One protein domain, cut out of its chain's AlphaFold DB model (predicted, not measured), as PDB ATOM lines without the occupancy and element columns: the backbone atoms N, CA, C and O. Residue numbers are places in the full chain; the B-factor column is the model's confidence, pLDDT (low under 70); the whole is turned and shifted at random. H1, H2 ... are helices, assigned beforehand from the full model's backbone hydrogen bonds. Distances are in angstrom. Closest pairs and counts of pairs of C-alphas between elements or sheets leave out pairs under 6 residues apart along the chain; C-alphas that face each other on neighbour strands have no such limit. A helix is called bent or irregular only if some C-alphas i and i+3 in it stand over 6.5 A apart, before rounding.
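Overview. This is residues 298 to 393 of the 393 residues of the protein "CRISPR type I-E-associated protein CasB/Cse2" of Streptomyces sp. GP55 (UniProt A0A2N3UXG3). Look for a short helix, H1, in the middle: the long arm H4b of the last helix packs side by side with it, and H2 folds back along it in a hairpin. H3 folds back again from H2, and the arm H4a leads round to H4b. The 96 printed residues hold four named helices, H1 to H4 in chain order, and no named strand: all helix. The whole is compact, radius of gyration of the C-alphas 13.0 A, yet elongated, spanning 42 by 27 by 25 A.

Arrangement. Start at H1, residues 302 to 311, and H2, residues 317 to 327: this hairpin touches closest at the C-alphas of Val 310 and Pro 317, 5.7 A. H4, residues 355 to 391, was assigned as one helix by its hydrogen bonds but is bent, C-alphas 367 and 370 being 8.9 A apart, into H4a, residues 355 to 367, and H4b, residues 370 to 391. H1 and H4b touch, closest C-alphas Gly 303 and Trp 376 at 4.3 A, at a shallow tilt of 20 degrees, the same way. H1, H2 and H4b form an up-and-down bundle, each running against the one before. H3, residues 332 to 348, touches H2 with residues 335 to 342 alone, in a hairpin; the closest C-alphas, Leu 327 and Leu 335, are 6.2 A apart. H3 and H4b are apart. Each O i to N i+4 pair is within hydrogen-bond range in H1, H2 and H4b, against 10 of 13 in H3 and 7 of 9 in H4a.

Along the chain. Find C-alpha 302 at (-12.435, -81.765, 126.662), where H1 begins. H3 spans 24.1 A with a kink of 36 degrees near residue 339; H4b runs 31.6 A to C-alpha 391 at (-14.926, -103.522, 134.668).

Size, cuts and confidence. The C-alphas of Pro 333 and Gln 393 are farthest apart, 43.8 A. The printed part has no cut and no long link; pLDDT is under 70 at residues 298 to 299 and 393.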
ATOM      1  N   ARG A 298      -8.931 -88.755 117.502       53.94
ATOM      2  CA  ARG A 298      -8.558 -87.564 116.716       53.94
ATOM      3  C   ARG A 298      -9.644 -86.475 116.673       53.94
ATOM      4  O   ARG A 298      -9.522 -85.580 115.852       53.94
ATOM      5  N   ARG A 299     -10.725 -86.624 117.456       68.00
ATOM      6  CA  ARG A 299     -11.844 -85.662 117.596       68.00
ATOM      7  C   ARG A 299     -12.424 -85.666 119.012       68.00
ATOM      8  O   ARG A 299     -13.638 -85.760 119.188       68.00
ATOM      9  N   LEU A 300     -11.564 -85.691 120.028       81.38
ATOM     10  CA  LEU A 300     -12.012 -85.754 121.423       81.38
ATOM     11  C   LEU A 300     -12.311 -84.349 121.936       81.38
ATOM     12  O   LEU A 300     -11.462 -83.469 121.874       81.38
ATOM     13  N   ASP A 301     -13.505 -84.146 122.482       90.31
ATOM     14  CA  ASP A 301     -13.766 -82.941 123.264       90.31
ATOM     15  C   ASP A 301     -13.084 -83.007 124.643       90.31
ATOM     16  O   ASP A 301     -12.541 -84.037 125.064       90.31
ATOM     17  N   LEU A 302     -13.101 -81.882 125.364       90.81
ATOM     18  CA  LEU A 302     -12.435 -81.765 126.662       90.81
ATOM     19  C   LEU A 302     -12.972 -82.772 127.693       90.81
ATOM     20  O   LEU A 302     -12.198 -83.309 128.493       90.81
ATOM     21  N   GLY A 303     -14.277 -83.052 127.660       91.69
ATOM     22  CA  GLY A 303     -14.918 -84.033 128.532       91.69
ATOM     23  C   GLY A 303     -14.410 -85.447 128.279       91.69
ATOM     24  O   GLY A 303     -14.043 -86.161 129.216       91.69
ATOM     25  N   ALA A 304     -14.287 -85.833 127.011       91.19
ATOM     26  CA  ALA A 304     -13.741 -87.125 126.624       91.19
ATOM     27  C   ALA A 304     -12.256 -87.273 127.000       91.19
ATOM     28  O   ALA A 304     -11.843 -88.325 127.500       91.19
ATOM     29  N   CYS A 305     -11.455 -86.214 126.837       90.62
ATOM     30  CA  CYS A 305     -10.065 -86.183 127.303       90.62
ATOM     31  C   CYS A 305      -9.964 -86.420 128.820       90.62
ATOM     32  O   CYS A 305      -9.115 -87.194 129.265       90.62
ATOM     33  N   LEU A 306     -10.837 -85.794 129.616       92.06
ATOM     34  CA  LEU A 306     -10.872 -85.978 131.069       92.06
ATOM     35  C   LEU A 306     -11.311 -87.385 131.475       92.06
ATOM     36  O   LEU A 306     -10.708 -87.965 132.377       92.06
ATOM     37  N   ALA A 307     -12.315 -87.956 130.811       90.88
ATOM     38  CA  ALA A 307     -12.765 -89.315 131.107       90.88
ATOM     39  C   ALA A 307     -11.661 -90.341 130.841       90.88
ATOM     40  O   ALA A 307     -11.404 -91.205 131.676       90.88
ATOM     41  N   HIS A 308     -10.936 -90.204 129.727       88.56
ATOM     42  CA  HIS A 308      -9.767 -91.040 129.463       88.56
ATOM     43  C   HIS A 308      -8.653 -90.834 130.493       88.56
ATOM     44  O   HIS A 308      -8.084 -91.815 130.957       88.56
ATOM     45  N   ALA A 309      -8.392 -89.597 130.925       89.31
ATOM     46  CA  ALA A 309      -7.409 -89.331 131.976       89.31
ATOM     47  C   ALA A 309      -7.762 -90.007 133.314       89.31
ATOM     48  O   ALA A 309      -6.865 -90.449 134.035       89.31
ATOM     49  N   VAL A 310      -9.054 -90.080 133.648       92.38
ATOM     50  CA  VAL A 310      -9.559 -90.788 134.832       92.38
ATOM     51  C   VAL A 310      -9.436 -92.299 134.659       92.38
ATOM     52  O   VAL A 310      -8.908 -92.959 135.551       92.38
ATOM     53  N   ARG A 311      -9.859 -92.845 133.511       88.25
ATOM     54  CA  ARG A 311      -9.730 -94.280 133.204       88.25
ATOM     55  C   ARG A 311      -8.284 -94.750 133.304       88.25
ATOM     56  O   ARG A 311      -8.012 -95.800 133.872       88.25
ATOM     57  N   ASP A 312      -7.358 -93.954 132.783       85.62
ATOM     58  CA  ASP A 312      -5.936 -94.282 132.768       85.62
ATOM     59  C   ASP A 312      -5.280 -94.064 134.160       85.62
ATOM     60  O   ASP A 312      -4.066 -94.190 134.311       85.62
ATOM     61  N   GLY A 313      -6.066 -93.721 135.196       85.62
ATOM     62  CA  GLY A 313      -5.625 -93.553 136.587       85.62
ATOM     63  C   GLY A 313      -4.805 -92.286 136.837       85.62
ATOM     64  O   GLY A 313      -4.222 -92.102 137.908       85.62
ATOM     65  N   VAL A 314      -4.737 -91.395 135.850       86.56
ATOM     66  CA  VAL A 314      -3.861 -90.222 135.877       86.56
ATOM     67  C   VAL A 314      -4.540 -89.009 136.522       86.56
ATOM     68  O   VAL A 314      -3.871 -88.082 136.996       86.56
ATOM     69  N   PHE A 315      -5.872 -89.033 136.581       88.56
ATOM     70  CA  PHE A 315      -6.720 -88.046 137.237       88.56
ATOM     71  C   PHE A 315      -7.694 -88.711 138.211       88.56
ATOM     72  O   PHE A 315      -8.226 -89.782 137.938       88.56
ATOM     73  N   LYS A 316      -7.975 -88.040 139.334       90.94
ATOM     74  CA  LYS A 316      -9.036 -88.475 140.253       90.94
ATOM     75  C   LYS A 316     -10.412 -88.156 139.655       90.94
ATOM     76  O   LYS A 316     -10.577 -87.023 139.183       90.94
ATOM     77  N   PRO A 317     -11.385 -89.080 139.711       91.00
ATOM     78  CA  PRO A 317     -12.709 -88.882 139.124       91.00
ATOM     79  C   PRO A 317     -13.413 -87.647 139.690       91.00
ATOM     80  O   PRO A 317     -13.817 -86.778 138.923       91.00
ATOM     81  N   GLU A 318     -13.433 -87.475 141.014       91.56
ATOM     82  CA  GLU A 318     -14.119 -86.355 141.676       91.56
ATOM     83  C   GLU A 318     -13.481 -85.008 141.317       91.56
ATOM     84  O   GLU A 318     -14.148 -83.980 141.217       91.56
ATOM     85  N   SER A 319     -12.160 -85.002 141.110       90.00
ATOM     86  CA  SER A 319     -11.444 -83.796 140.692       90.00
ATOM     87  C   SER A 319     -11.752 -83.435 139.243       90.00
ATOM     88  O   SER A 319     -11.977 -82.260 138.967       90.00
ATOM     89  N   ALA A 320     -11.769 -84.419 138.339       90.88
ATOM     90  CA  ALA A 320     -12.109 -84.209 136.935       90.88
ATOM     91  C   ALA A 320     -13.552 -83.711 136.779       90.88
ATOM     92  O   ALA A 320     -13.778 -82.720 136.091       90.88
ATOM     93  N   GLU A 321     -14.499 -84.346 137.468       93.38
ATOM     94  CA  GLU A 321     -15.915 -83.977 137.457       93.38
ATOM     95  C   GLU A 321     -16.134 -82.558 137.996       93.38
ATOM     96  O   GLU A 321     -16.788 -81.735 137.355       93.38
ATOM     97  N   ARG A 322     -15.514 -82.219 139.134       92.25
ATOM     98  CA  ARG A 322     -15.581 -80.866 139.699       92.25
ATOM     99  C   ARG A 322     -14.982 -79.819 138.761       92.25
ATOM    100  O   ARG A 322     -15.583 -78.762 138.582       92.25
ATOM    101  N   ASP A 323     -13.810 -80.085 138.185       90.62
ATOM    102  CA  ASP A 323     -13.159 -79.160 137.250       90.62
ATOM    103  C   ASP A 323     -14.030 -78.953 135.997       90.62
ATOM    104  O   ASP A 323     -14.190 -77.817 135.545       90.62
ATOM    105  N   LEU A 324     -14.654 -80.020 135.485       92.62
ATOM    106  CA  LEU A 324     -15.545 -79.963 134.329       92.62
ATOM    107  C   LEU A 324     -16.815 -79.159 134.626       92.62
ATOM    108  O   LEU A 324     -17.119 -78.215 133.901       92.62
ATOM    109  N   HIS A 325     -17.501 -79.441 135.737       92.56
ATOM    110  CA  HIS A 325     -18.669 -78.667 136.165       92.56
ATOM    111  C   HIS A 325     -18.359 -77.183 136.364       92.56
ATOM    112  O   HIS A 325     -19.186 -76.332 136.031       92.56
ATOM    113  N   LEU A 326     -17.184 -76.862 136.916       92.31
ATOM    114  CA  LEU A 326     -16.764 -75.478 137.100       92.31
ATOM    115  C   LEU A 326     -16.602 -74.767 135.758       92.31
ATOM    116  O   LEU A 326     -17.121 -73.659 135.630       92.31
ATOM    117  N   LEU A 327     -15.924 -75.380 134.780       91.12
ATOM    118  CA  LEU A 327     -15.714 -74.796 133.449       91.12
ATOM    119  C   LEU A 327     -17.025 -74.636 132.675       91.12
ATOM    120  O   LEU A 327     -17.259 -73.572 132.111       91.12
ATOM    121  N   SER A 328     -17.908 -75.635 132.733       91.69
ATOM    122  CA  SER A 328     -19.214 -75.647 132.058       91.69
ATOM    123  C   SER A 328     -20.154 -74.505 132.460       91.69
ATOM    124  O   SER A 328     -21.135 -74.249 131.773       91.69
ATOM    125  N   ARG A 329     -19.877 -73.810 133.570       90.81
ATOM    126  CA  ARG A 329     -20.674 -72.675 134.064       90.81
ATOM    127  C   ARG A 329     -20.019 -71.311 133.837       90.81
ATOM    128  O   ARG A 329     -20.580 -70.301 134.252       90.81
ATOM    129  N   GLN A 330     -18.816 -71.262 133.264       91.00
ATOM    130  CA  GLN A 330     -18.094 -70.003 133.088       91.00
ATOM    131  C   GLN A 330     -18.500 -69.282 131.803       91.00
ATOM    132  O   GLN A 330     -18.752 -69.892 130.764       91.00
ATOM    133  N   ASN A 331     -18.460 -67.951 131.856       87.38
ATOM    134  CA  ASN A 331     -18.434 -67.142 130.644       87.38
ATOM    135  C   ASN A 331     -17.083 -67.300 129.921       87.38
ATOM    136  O   ASN A 331     -16.091 -67.733 130.512       87.38
ATOM    137  N   LEU A 332     -17.035 -66.929 128.640       85.31
ATOM    138  CA  LEU A 332     -15.834 -67.087 127.815       85.31
ATOM    139  C   LEU A 332     -14.576 -66.433 128.438       85.31
ATOM    140  O   LEU A 332     -13.538 -67.094 128.491       85.31
ATOM    141  N   PRO A 333     -14.619 -65.197 128.983       85.44
ATOM    142  CA  PRO A 333     -13.463 -64.617 129.664       85.44
ATOM    143  C   PRO A 333     -12.921 -65.458 130.825       85.44
ATOM    144  O   PRO A 333     -11.730 -65.768 130.844       85.44
ATOM    145  N   ALA A 334     -13.788 -65.871 131.753       87.31
ATOM    146  CA  ALA A 334     -13.395 -66.674 132.906       87.31
ATOM    147  C   ALA A 334     -12.951 -68.085 132.494       87.31
ATOM    148  O   ALA A 334     -12.062 -68.669 133.118       87.31
ATOM    149  N   LEU A 335     -13.521 -68.628 131.415       89.69
ATOM    150  CA  LEU A 335     -13.075 -69.886 130.828       89.69
ATOM    151  C   LEU A 335     -11.619 -69.778 130.360       89.69
ATOM    152  O   LEU A 335     -10.802 -70.624 130.721       89.69
ATOM    153  N   HIS A 336     -11.265 -68.715 129.634       86.75
ATOM    154  CA  HIS A 336      -9.895 -68.490 129.160       86.75
ATOM    155  C   HIS A 336      -8.873 -68.303 130.283       86.75
ATOM    156  O   HIS A 336      -7.720 -68.693 130.112       86.75
ATOM    157  N   GLU A 337      -9.269 -67.754 131.429       87.00
ATOM    158  CA  GLU A 337      -8.390 -67.622 132.597       87.00
ATOM    159  C   GLU A 337      -8.147 -68.966 133.301       87.00
ATOM    160  O   GLU A 337      -7.043 -69.237 133.780       87.00
ATOM    161  N   ARG A 338      -9.159 -69.843 133.356       89.19
ATOM    162  CA  ARG A 338      -9.091 -71.115 134.102       89.19
ATOM    163  C   ARG A 338      -8.575 -72.289 133.272       89.19
ATOM    164  O   ARG A 338      -7.889 -73.165 133.805       89.19
ATOM    165  N   LEU A 339      -8.873 -72.307 131.975       91.81
ATOM    166  CA  LEU A 339      -8.498 -73.372 131.047       91.81
ATOM    167  C   LEU A 339      -6.983 -73.674 131.024       91.81
ATOM    168  O   LEU A 339      -6.633 -74.856 131.037       91.81
ATOM    169  N   PRO A 340      -6.066 -72.683 131.083       91.56
ATOM    170  CA  PRO A 340      -4.626 -72.933 131.134       91.56
ATOM    171  C   PRO A 340      -4.169 -73.864 132.254       91.56
ATOM    172  O   PRO A 340      -3.306 -74.716 132.038       91.56
ATOM    173  N   ALA A 341      -4.746 -73.731 133.451       89.69
ATOM    174  CA  ALA A 341      -4.370 -74.560 134.590       89.69
ATOM    175  C   ALA A 341      -4.775 -76.026 134.371       89.69
ATOM    176  O   ALA A 341      -3.991 -76.935 134.659       89.69
ATOM    177  N   LEU A 342      -5.971 -76.259 133.821       90.50
ATOM    178  CA  LEU A 342      -6.439 -77.602 133.493       90.50
ATOM    179  C   LEU A 342      -5.628 -78.211 132.345       90.50
ATOM    180  O   LEU A 342      -5.137 -79.332 132.472       90.50
ATOM    181  N   ALA A 343      -5.427 -77.460 131.261       89.88
ATOM    182  CA  ALA A 343      -4.652 -77.909 130.112       89.88
ATOM    183  C   ALA A 343      -3.224 -78.296 130.518       89.88
ATOM    184  O   ALA A 343      -2.754 -79.371 130.151       89.88
ATOM    185  N   ARG A 344      -2.559 -77.496 131.362       87.06
ATOM    186  CA  ARG A 344      -1.224 -77.822 131.887       87.06
ATOM    187  C   ARG A 344      -1.221 -79.112 132.708       87.06
ATOM    188  O   ARG A 344      -0.291 -79.906 132.581       87.06
ATOM    189  N   ARG A 345      -2.248 -79.346 133.535       87.31
ATOM    190  CA  ARG A 345      -2.391 -80.595 134.308       87.31
ATOM    191  C   ARG A 345      -2.573 -81.802 133.389       87.31
ATOM    192  O   ARG A 345      -1.890 -82.798 133.593       87.31
ATOM    193  N   LEU A 346      -3.430 -81.704 132.373       86.75
ATOM    194  CA  LEU A 346      -3.638 -82.762 131.373       86.75
ATOM    195  C   LEU A 346      -2.351 -83.057 130.588       86.75
ATOM    196  O   LEU A 346      -1.919 -84.205 130.490       86.75
ATOM    197  N   GLN A 347      -1.678 -82.014 130.105       84.69
ATOM    198  CA  GLN A 347      -0.443 -82.134 129.334       84.69
ATOM    199  C   GLN A 347       0.730 -82.679 130.160       84.69
ATOM    200  O   GLN A 347       1.477 -83.528 129.677       84.69
ATOM    201  N   GLY A 348       0.898 -82.237 131.413       81.19
ATOM    202  CA  GLY A 348       1.932 -82.759 132.319       81.19
ATOM    203  C   GLY A 348       1.767 -84.253 132.614       81.19
ATOM    204  O   GLY A 348       2.716 -84.939 132.984       81.19
ATOM    205  N   LYS A 349       0.558 -84.762 132.390       81.56
ATOM    206  CA  LYS A 349       0.153 -86.155 132.523       81.56
ATOM    207  C   LYS A 349       0.117 -86.917 131.190       81.56
ATOM    208  O   LYS A 349      -0.333 -88.055 131.163       81.56
ATOM    209  N   ARG A 350       0.632 -86.314 130.108       79.62
ATOM    210  CA  ARG A 350       0.680 -86.860 128.736       79.62
ATOM    211  C   ARG A 350      -0.691 -87.197 128.136       79.62
ATOM    212  O   ARG A 350      -0.771 -87.963 127.180       79.62
ATOM    213  N   ILE A 351      -1.761 -86.588 128.646       83.06
ATOM    214  CA  ILE A 351      -3.087 -86.693 128.036       83.06
ATOM    215  C   ILE A 351      -3.130 -85.776 126.817       83.06
ATOM    216  O   ILE A 351      -2.803 -84.589 126.903       83.06
ATOM    217  N   ARG A 352      -3.518 -86.339 125.670       79.88
ATOM    218  CA  ARG A 352      -3.644 -85.590 124.418       79.88
ATOM    219  C   ARG A 352      -4.926 -84.764 124.442       79.88
ATOM    220  O   ARG A 352      -6.000 -85.295 124.711       79.88
ATOM    221  N   VAL A 353      -4.776 -83.475 124.160       85.00
ATOM    222  CA  VAL A 353      -5.877 -82.537 123.943       85.00
ATOM    223  C   VAL A 353      -5.983 -82.309 122.446       85.00
ATOM    224  O   VAL A 353      -4.971 -82.053 121.793       85.00
ATOM    225  N   ASP A 354      -7.195 -82.431 121.924       86.62
ATOM    226  CA  ASP A 354      -7.516 -82.087 120.549       86.62
ATOM    227  C   ASP A 354      -7.685 -80.569 120.434       86.62
ATOM    228  O   ASP A 354      -8.627 -79.985 120.979       86.62
ATOM    229  N   TRP A 355      -6.713 -79.917 119.802       88.44
ATOM    230  CA  TRP A 355      -6.669 -78.460 119.724       88.44
ATOM    231  C   TRP A 355      -7.661 -77.895 118.716       88.44
ATOM    232  O   TRP A 355      -8.167 -76.802 118.955       88.44
ATOM    233  N   ASP A 356      -7.962 -78.629 117.645       87.88
ATOM    234  CA  ASP A 356      -8.949 -78.218 116.645       87.88
ATOM    235  C   ASP A 356     -10.338 -78.222 117.267       87.88
ATOM    236  O   ASP A 356     -11.050 -77.217 117.241       87.88
ATOM    237  N   ARG A 357     -10.688 -79.321 117.946       89.88
ATOM    238  CA  ARG A 357     -11.969 -79.414 118.645       89.88
ATOM    239  C   ARG A 357     -12.088 -78.372 119.751       89.88
ATOM    240  O   ARG A 357     -13.137 -77.750 119.897       89.88
ATOM    241  N   LEU A 358     -11.024 -78.161 120.524       91.69
ATOM    242  CA  LEU A 358     -11.026 -77.138 121.566       91.69
ATOM    243  C   LEU A 358     -11.169 -75.726 120.980       91.69
ATOM    244  O   LEU A 358     -11.875 -74.908 121.562       91.69
ATOM    245  N   LEU A 359     -10.525 -75.431 119.848       91.75
ATOM    246  CA  LEU A 359     -10.662 -74.148 119.162       91.75
ATOM    247  C   LEU A 359     -12.105 -73.901 118.722       91.75
ATOM    248  O   LEU A 359     -12.643 -72.836 119.024       91.75
ATOM    249  N   ASP A 360     -12.728 -74.880 118.065       89.69
ATOM    250  CA  ASP A 360     -14.128 -74.799 117.647       89.69
ATOM    251  C   ASP A 360     -15.047 -74.556 118.849       89.69
ATOM    252  O   ASP A 360     -15.900 -73.669 118.832       89.69
ATOM    253  N   ASP A 361     -14.837 -75.292 119.937       91.69
ATOM    254  CA  ASP A 361     -15.668 -75.193 121.136       91.69
ATOM    255  C   ASP A 361     -15.531 -73.825 121.815       91.69
ATOM    256  O   ASP A 361     -16.516 -73.244 122.265       91.69
ATOM    257  N   LEU A 362     -14.323 -73.260 121.841       92.38
ATOM    258  CA  LEU A 362     -14.094 -71.915 122.365       92.38
ATOM    259  C   LEU A 362     -14.668 -70.825 121.450       92.38
ATOM    260  O   LEU A 362     -15.198 -69.836 121.954       92.38
ATOM    261  N   ALA A 363     -14.586 -70.991 120.128       90.62
ATOM    262  CA  ALA A 363     -15.103 -70.020 119.163       90.62
ATOM    263  C   ALA A 363     -16.636 -69.914 119.227       90.62
ATOM    264  O   ALA A 363     -17.208 -68.830 119.123       90.62
ATOM    265  N   TRP A 364     -17.312 -71.038 119.466       90.12
ATOM    266  CA  TRP A 364     -18.770 -71.089 119.579       90.12
ATOM    267  C   TRP A 364     -19.297 -70.879 121.002       90.12
ATOM    268  O   TRP A 364     -20.506 -70.735 121.175       90.12
ATOM    269  N   TRP A 365     -18.423 -70.783 122.009       91.56
ATOM    270  CA  TRP A 365     -18.828 -70.705 123.414       91.56
ATOM    271  C   TRP A 365     -19.788 -69.550 123.704       91.56
ATOM    272  O   TRP A 365     -20.797 -69.749 124.359       91.56
ATOM    273  N   SER A 366     -19.539 -68.336 123.206       87.69
ATOM    274  CA  SER A 366     -20.438 -67.201 123.482       87.69
ATOM    275  C   SER A 366     -21.819 -67.331 122.830       87.69
ATOM    276  O   SER A 366     -22.763 -66.682 123.277       87.69
ATOM    277  N   ARG A 367     -21.940 -68.159 121.786       88.44
ATOM    278  CA  ARG A 367     -23.172 -68.359 121.013       88.44
ATOM    279  C   ARG A 367     -23.982 -69.550 121.515       88.44
ATOM    280  O   ARG A 367     -25.205 -69.486 121.483       88.44
ATOM    281  N   ASP A 368     -23.307 -70.610 121.955       90.12
ATOM    282  CA  ASP A 368     -23.937 -71.888 122.292       90.12
ATOM    283  C   ASP A 368     -23.244 -72.603 123.468       90.12
ATOM    284  O   ASP A 368     -22.899 -73.787 123.413       90.12
ATOM    285  N   TYR A 369     -22.976 -71.859 124.551       91.06
ATOM    286  CA  TYR A 369     -22.270 -72.413 125.713       91.06
ATOM    287  C   TYR A 369     -23.012 -73.606 126.326       91.06
ATOM    288  O   TYR A 369     -22.364 -74.556 126.753       91.06
ATOM    289  N   GLU A 370     -24.349 -73.585 126.361       92.19
ATOM    290  CA  GLU A 370     -25.156 -74.645 126.976       92.19
ATOM    291  C   GLU A 370     -24.994 -75.966 126.232       92.19
ATOM    292  O   GLU A 370     -24.735 -76.991 126.865       92.19
ATOM    293  N   GLN A 371     -25.067 -75.952 124.897       93.00
ATOM    294  CA  GLN A 371     -24.897 -77.167 124.106       93.00
ATOM    295  C   GLN A 371     -23.463 -77.697 124.194       93.00
ATOM    296  O   GLN A 371     -23.256 -78.908 124.288       93.00
ATOM    297  N   ILE A 372     -22.460 -76.815 124.182       93.62
ATOM    298  CA  ILE A 372     -21.051 -77.221 124.271       93.62
ATOM    299  C   ILE A 372     -20.746 -77.795 125.657       93.62
ATOM    300  O   ILE A 372     -20.149 -78.868 125.757       93.62
ATOM    301  N   ALA A 373     -21.206 -77.131 126.719       93.44
ATOM    302  CA  ALA A 373     -21.074 -77.598 128.091       93.44
ATOM    303  C   ALA A 373     -21.788 -78.940 128.305       93.44
ATOM    304  O   ALA A 373     -21.195 -79.853 128.880       93.44
ATOM    305  N   ALA A 374     -23.021 -79.085 127.811       93.69
ATOM    306  CA  ALA A 374     -23.761 -80.345 127.860       93.69
ATOM    307  C   ALA A 374     -22.994 -81.456 127.139       93.69
ATOM    308  O   ALA A 374     -22.750 -82.504 127.724       93.69
ATOM    309  N   ARG A 375     -22.497 -81.194 125.925       94.50
ATOM    310  CA  ARG A 375     -21.698 -82.164 125.169       94.50
ATOM    311  C   ARG A 375     -20.436 -82.589 125.918       94.50
ATOM    312  O   ARG A 375     -20.133 -83.776 125.954       94.50
ATOM    313  N   TRP A 376     -19.708 -81.653 126.531       95.00
ATOM    314  CA  TRP A 376     -18.540 -81.992 127.348       95.00
ATOM    315  C   TRP A 376     -18.920 -82.884 128.542       95.00
ATOM    316  O   TRP A 376     -18.247 -83.882 128.799       95.00
ATOM    317  N   MET A 377     -19.999 -82.559 129.259       94.56
ATOM    318  CA  MET A 377     -20.489 -83.364 130.387       94.56
ATOM    319  C   MET A 377     -20.938 -84.762 129.938       94.56
ATOM    320  O   MET A 377     -20.558 -85.760 130.554       94.56
ATOM    321  N   ASP A 378     -21.697 -84.843 128.846       93.25
ATOM    322  CA  ASP A 378     -22.209 -86.092 128.286       93.25
ATOM    323  C   ASP A 378     -21.063 -86.998 127.842       93.25
ATOM    324  O   ASP A 378     -21.001 -88.157 128.252       93.25
ATOM    325  N   SER A 379     -20.106 -86.473 127.073       93.19
ATOM    326  CA  SER A 379     -18.911 -87.213 126.657       93.19
ATOM    327  C   SER A 379     -18.149 -87.785 127.853       93.19
ATOM    328  O   SER A 379     -17.724 -88.943 127.816       93.19
ATOM    329  N   TYR A 380     -18.021 -87.013 128.938       94.19
ATOM    330  CA  TYR A 380     -17.358 -87.467 130.158       94.19
ATOM    331  C   TYR A 380     -18.096 -88.647 130.814       94.19
ATOM    332  O   TYR A 380     -17.516 -89.722 131.004       94.19
ATOM    333  N   PHE A 381     -19.387 -88.487 131.121       94.19
ATOM    334  CA  PHE A 381     -20.162 -89.513 131.827       94.19
ATOM    335  C   PHE A 381     -20.474 -90.744 130.964       94.19
ATOM    336  O   PHE A 381     -20.509 -91.866 131.477       94.19
ATOM    337  N   LEU A 382     -20.651 -90.582 129.651       92.50
ATOM    338  CA  LEU A 382     -20.860 -91.700 128.728       92.50
ATOM    339  C   LEU A 382     -19.628 -92.603 128.646       92.50
ATOM    340  O   LEU A 382     -19.771 -93.825 128.612       92.50
ATOM    341  N   ILE A 383     -18.417 -92.039 128.630       90.88
ATOM    342  CA  ILE A 383     -17.185 -92.841 128.643       90.88
ATOM    343  C   ILE A 383     -17.007 -93.507 130.008       90.88
ATOM    344  O   ILE A 383     -16.788 -94.715 130.060       90.88
ATOM    345  N   ARG A 384     -17.201 -92.763 131.105       91.50
ATOM    346  CA  ARG A 384     -17.055 -93.296 132.467       91.50
ATOM    347  C   ARG A 384     -18.001 -94.470 132.738       91.50
ATOM    348  O   ARG A 384     -17.563 -95.520 133.191       91.50
ATOM    349  N   SER A 385     -19.279 -94.330 132.383       90.38
ATOM    350  CA  SER A 385     -20.279 -95.394 132.555       90.38
ATOM    351  C   SER A 385     -20.012 -96.618 131.673       90.38
ATOM    352  O   SER A 385     -20.287 -97.748 132.078       90.38
ATOM    353  N   ARG A 386     -19.451 -96.431 130.470       88.50
ATOM    354  CA  ARG A 386     -19.001 -97.548 129.621       88.50
ATOM    355  C   ARG A 386     -17.831 -98.299 130.249       88.50
ATOM    356  O   ARG A 386     -17.818 -99.525 130.174       88.50
ATOM    357  N   ASP A 387     -16.879 -97.593 130.846       85.19
ATOM    358  CA  ASP A 387     -15.725 -98.207 131.505       85.19
ATOM    359  C   ASP A 387     -16.137 -98.937 132.798       85.19
ATOM    360  O   ASP A 387     -15.714-100.069 133.015       85.19
ATOM    361  N   GLU A 388     -17.043 -98.365 133.599       86.25
ATOM    362  CA  GLU A 388     -17.628 -99.026 134.779       86.25
ATOM    363  C   GLU A 388     -18.322-100.349 134.410       86.25
ATOM    364  O   GLU A 388     -18.103-101.365 135.067       86.25
ATOM    365  N   ARG A 389     -19.108-100.372 133.323       88.19
ATOM    366  CA  ARG A 389     -19.767-101.600 132.835       88.19
ATOM    367  C   ARG A 389     -18.777-102.658 132.362       88.19
ATOM    368  O   ARG A 389     -19.019-103.836 132.588       88.19
ATOM    369  N   LYS A 390     -17.686-102.252 131.704       83.25
ATOM    370  CA  LYS A 390     -16.632-103.175 131.250       83.25
ATOM    371  C   LYS A 390     -15.840-103.779 132.402       83.25
ATOM    372  O   LYS A 390     -15.416-104.912 132.279       83.25
ATOM    373  N   ASN A 391     -15.641-103.033 133.488       78.12
ATOM    374  CA  ASN A 391     -14.926-103.522 134.668       78.12
ATOM    375  C   ASN A 391     -15.792-104.427 135.565       78.12
ATOM    376  O   ASN A 391     -15.257-105.082 136.454       78.12
ATOM    377  N   ALA A 392     -17.115-104.418 135.377       73.88
ATOM    378  CA  ALA A 392     -18.067-105.251 136.114       73.88
ATOM    379  C   ALA A 392     -18.407-106.582 135.409       73.88
ATOM    380  O   ALA A 392     -19.077-107.420 136.012       73.88
ATOM    381  N   GLN A 393     -17.986-106.751 134.148       61.84
ATOM    382  CA  GLN A 393     -18.024-108.010 133.388       61.84
ATOM    383  C   GLN A 393     -16.674-108.711 133.494       61.84
ATOM    384  O   GLN A 393     -16.688-109.960 133.538       61.84
TER     385      GLN A 393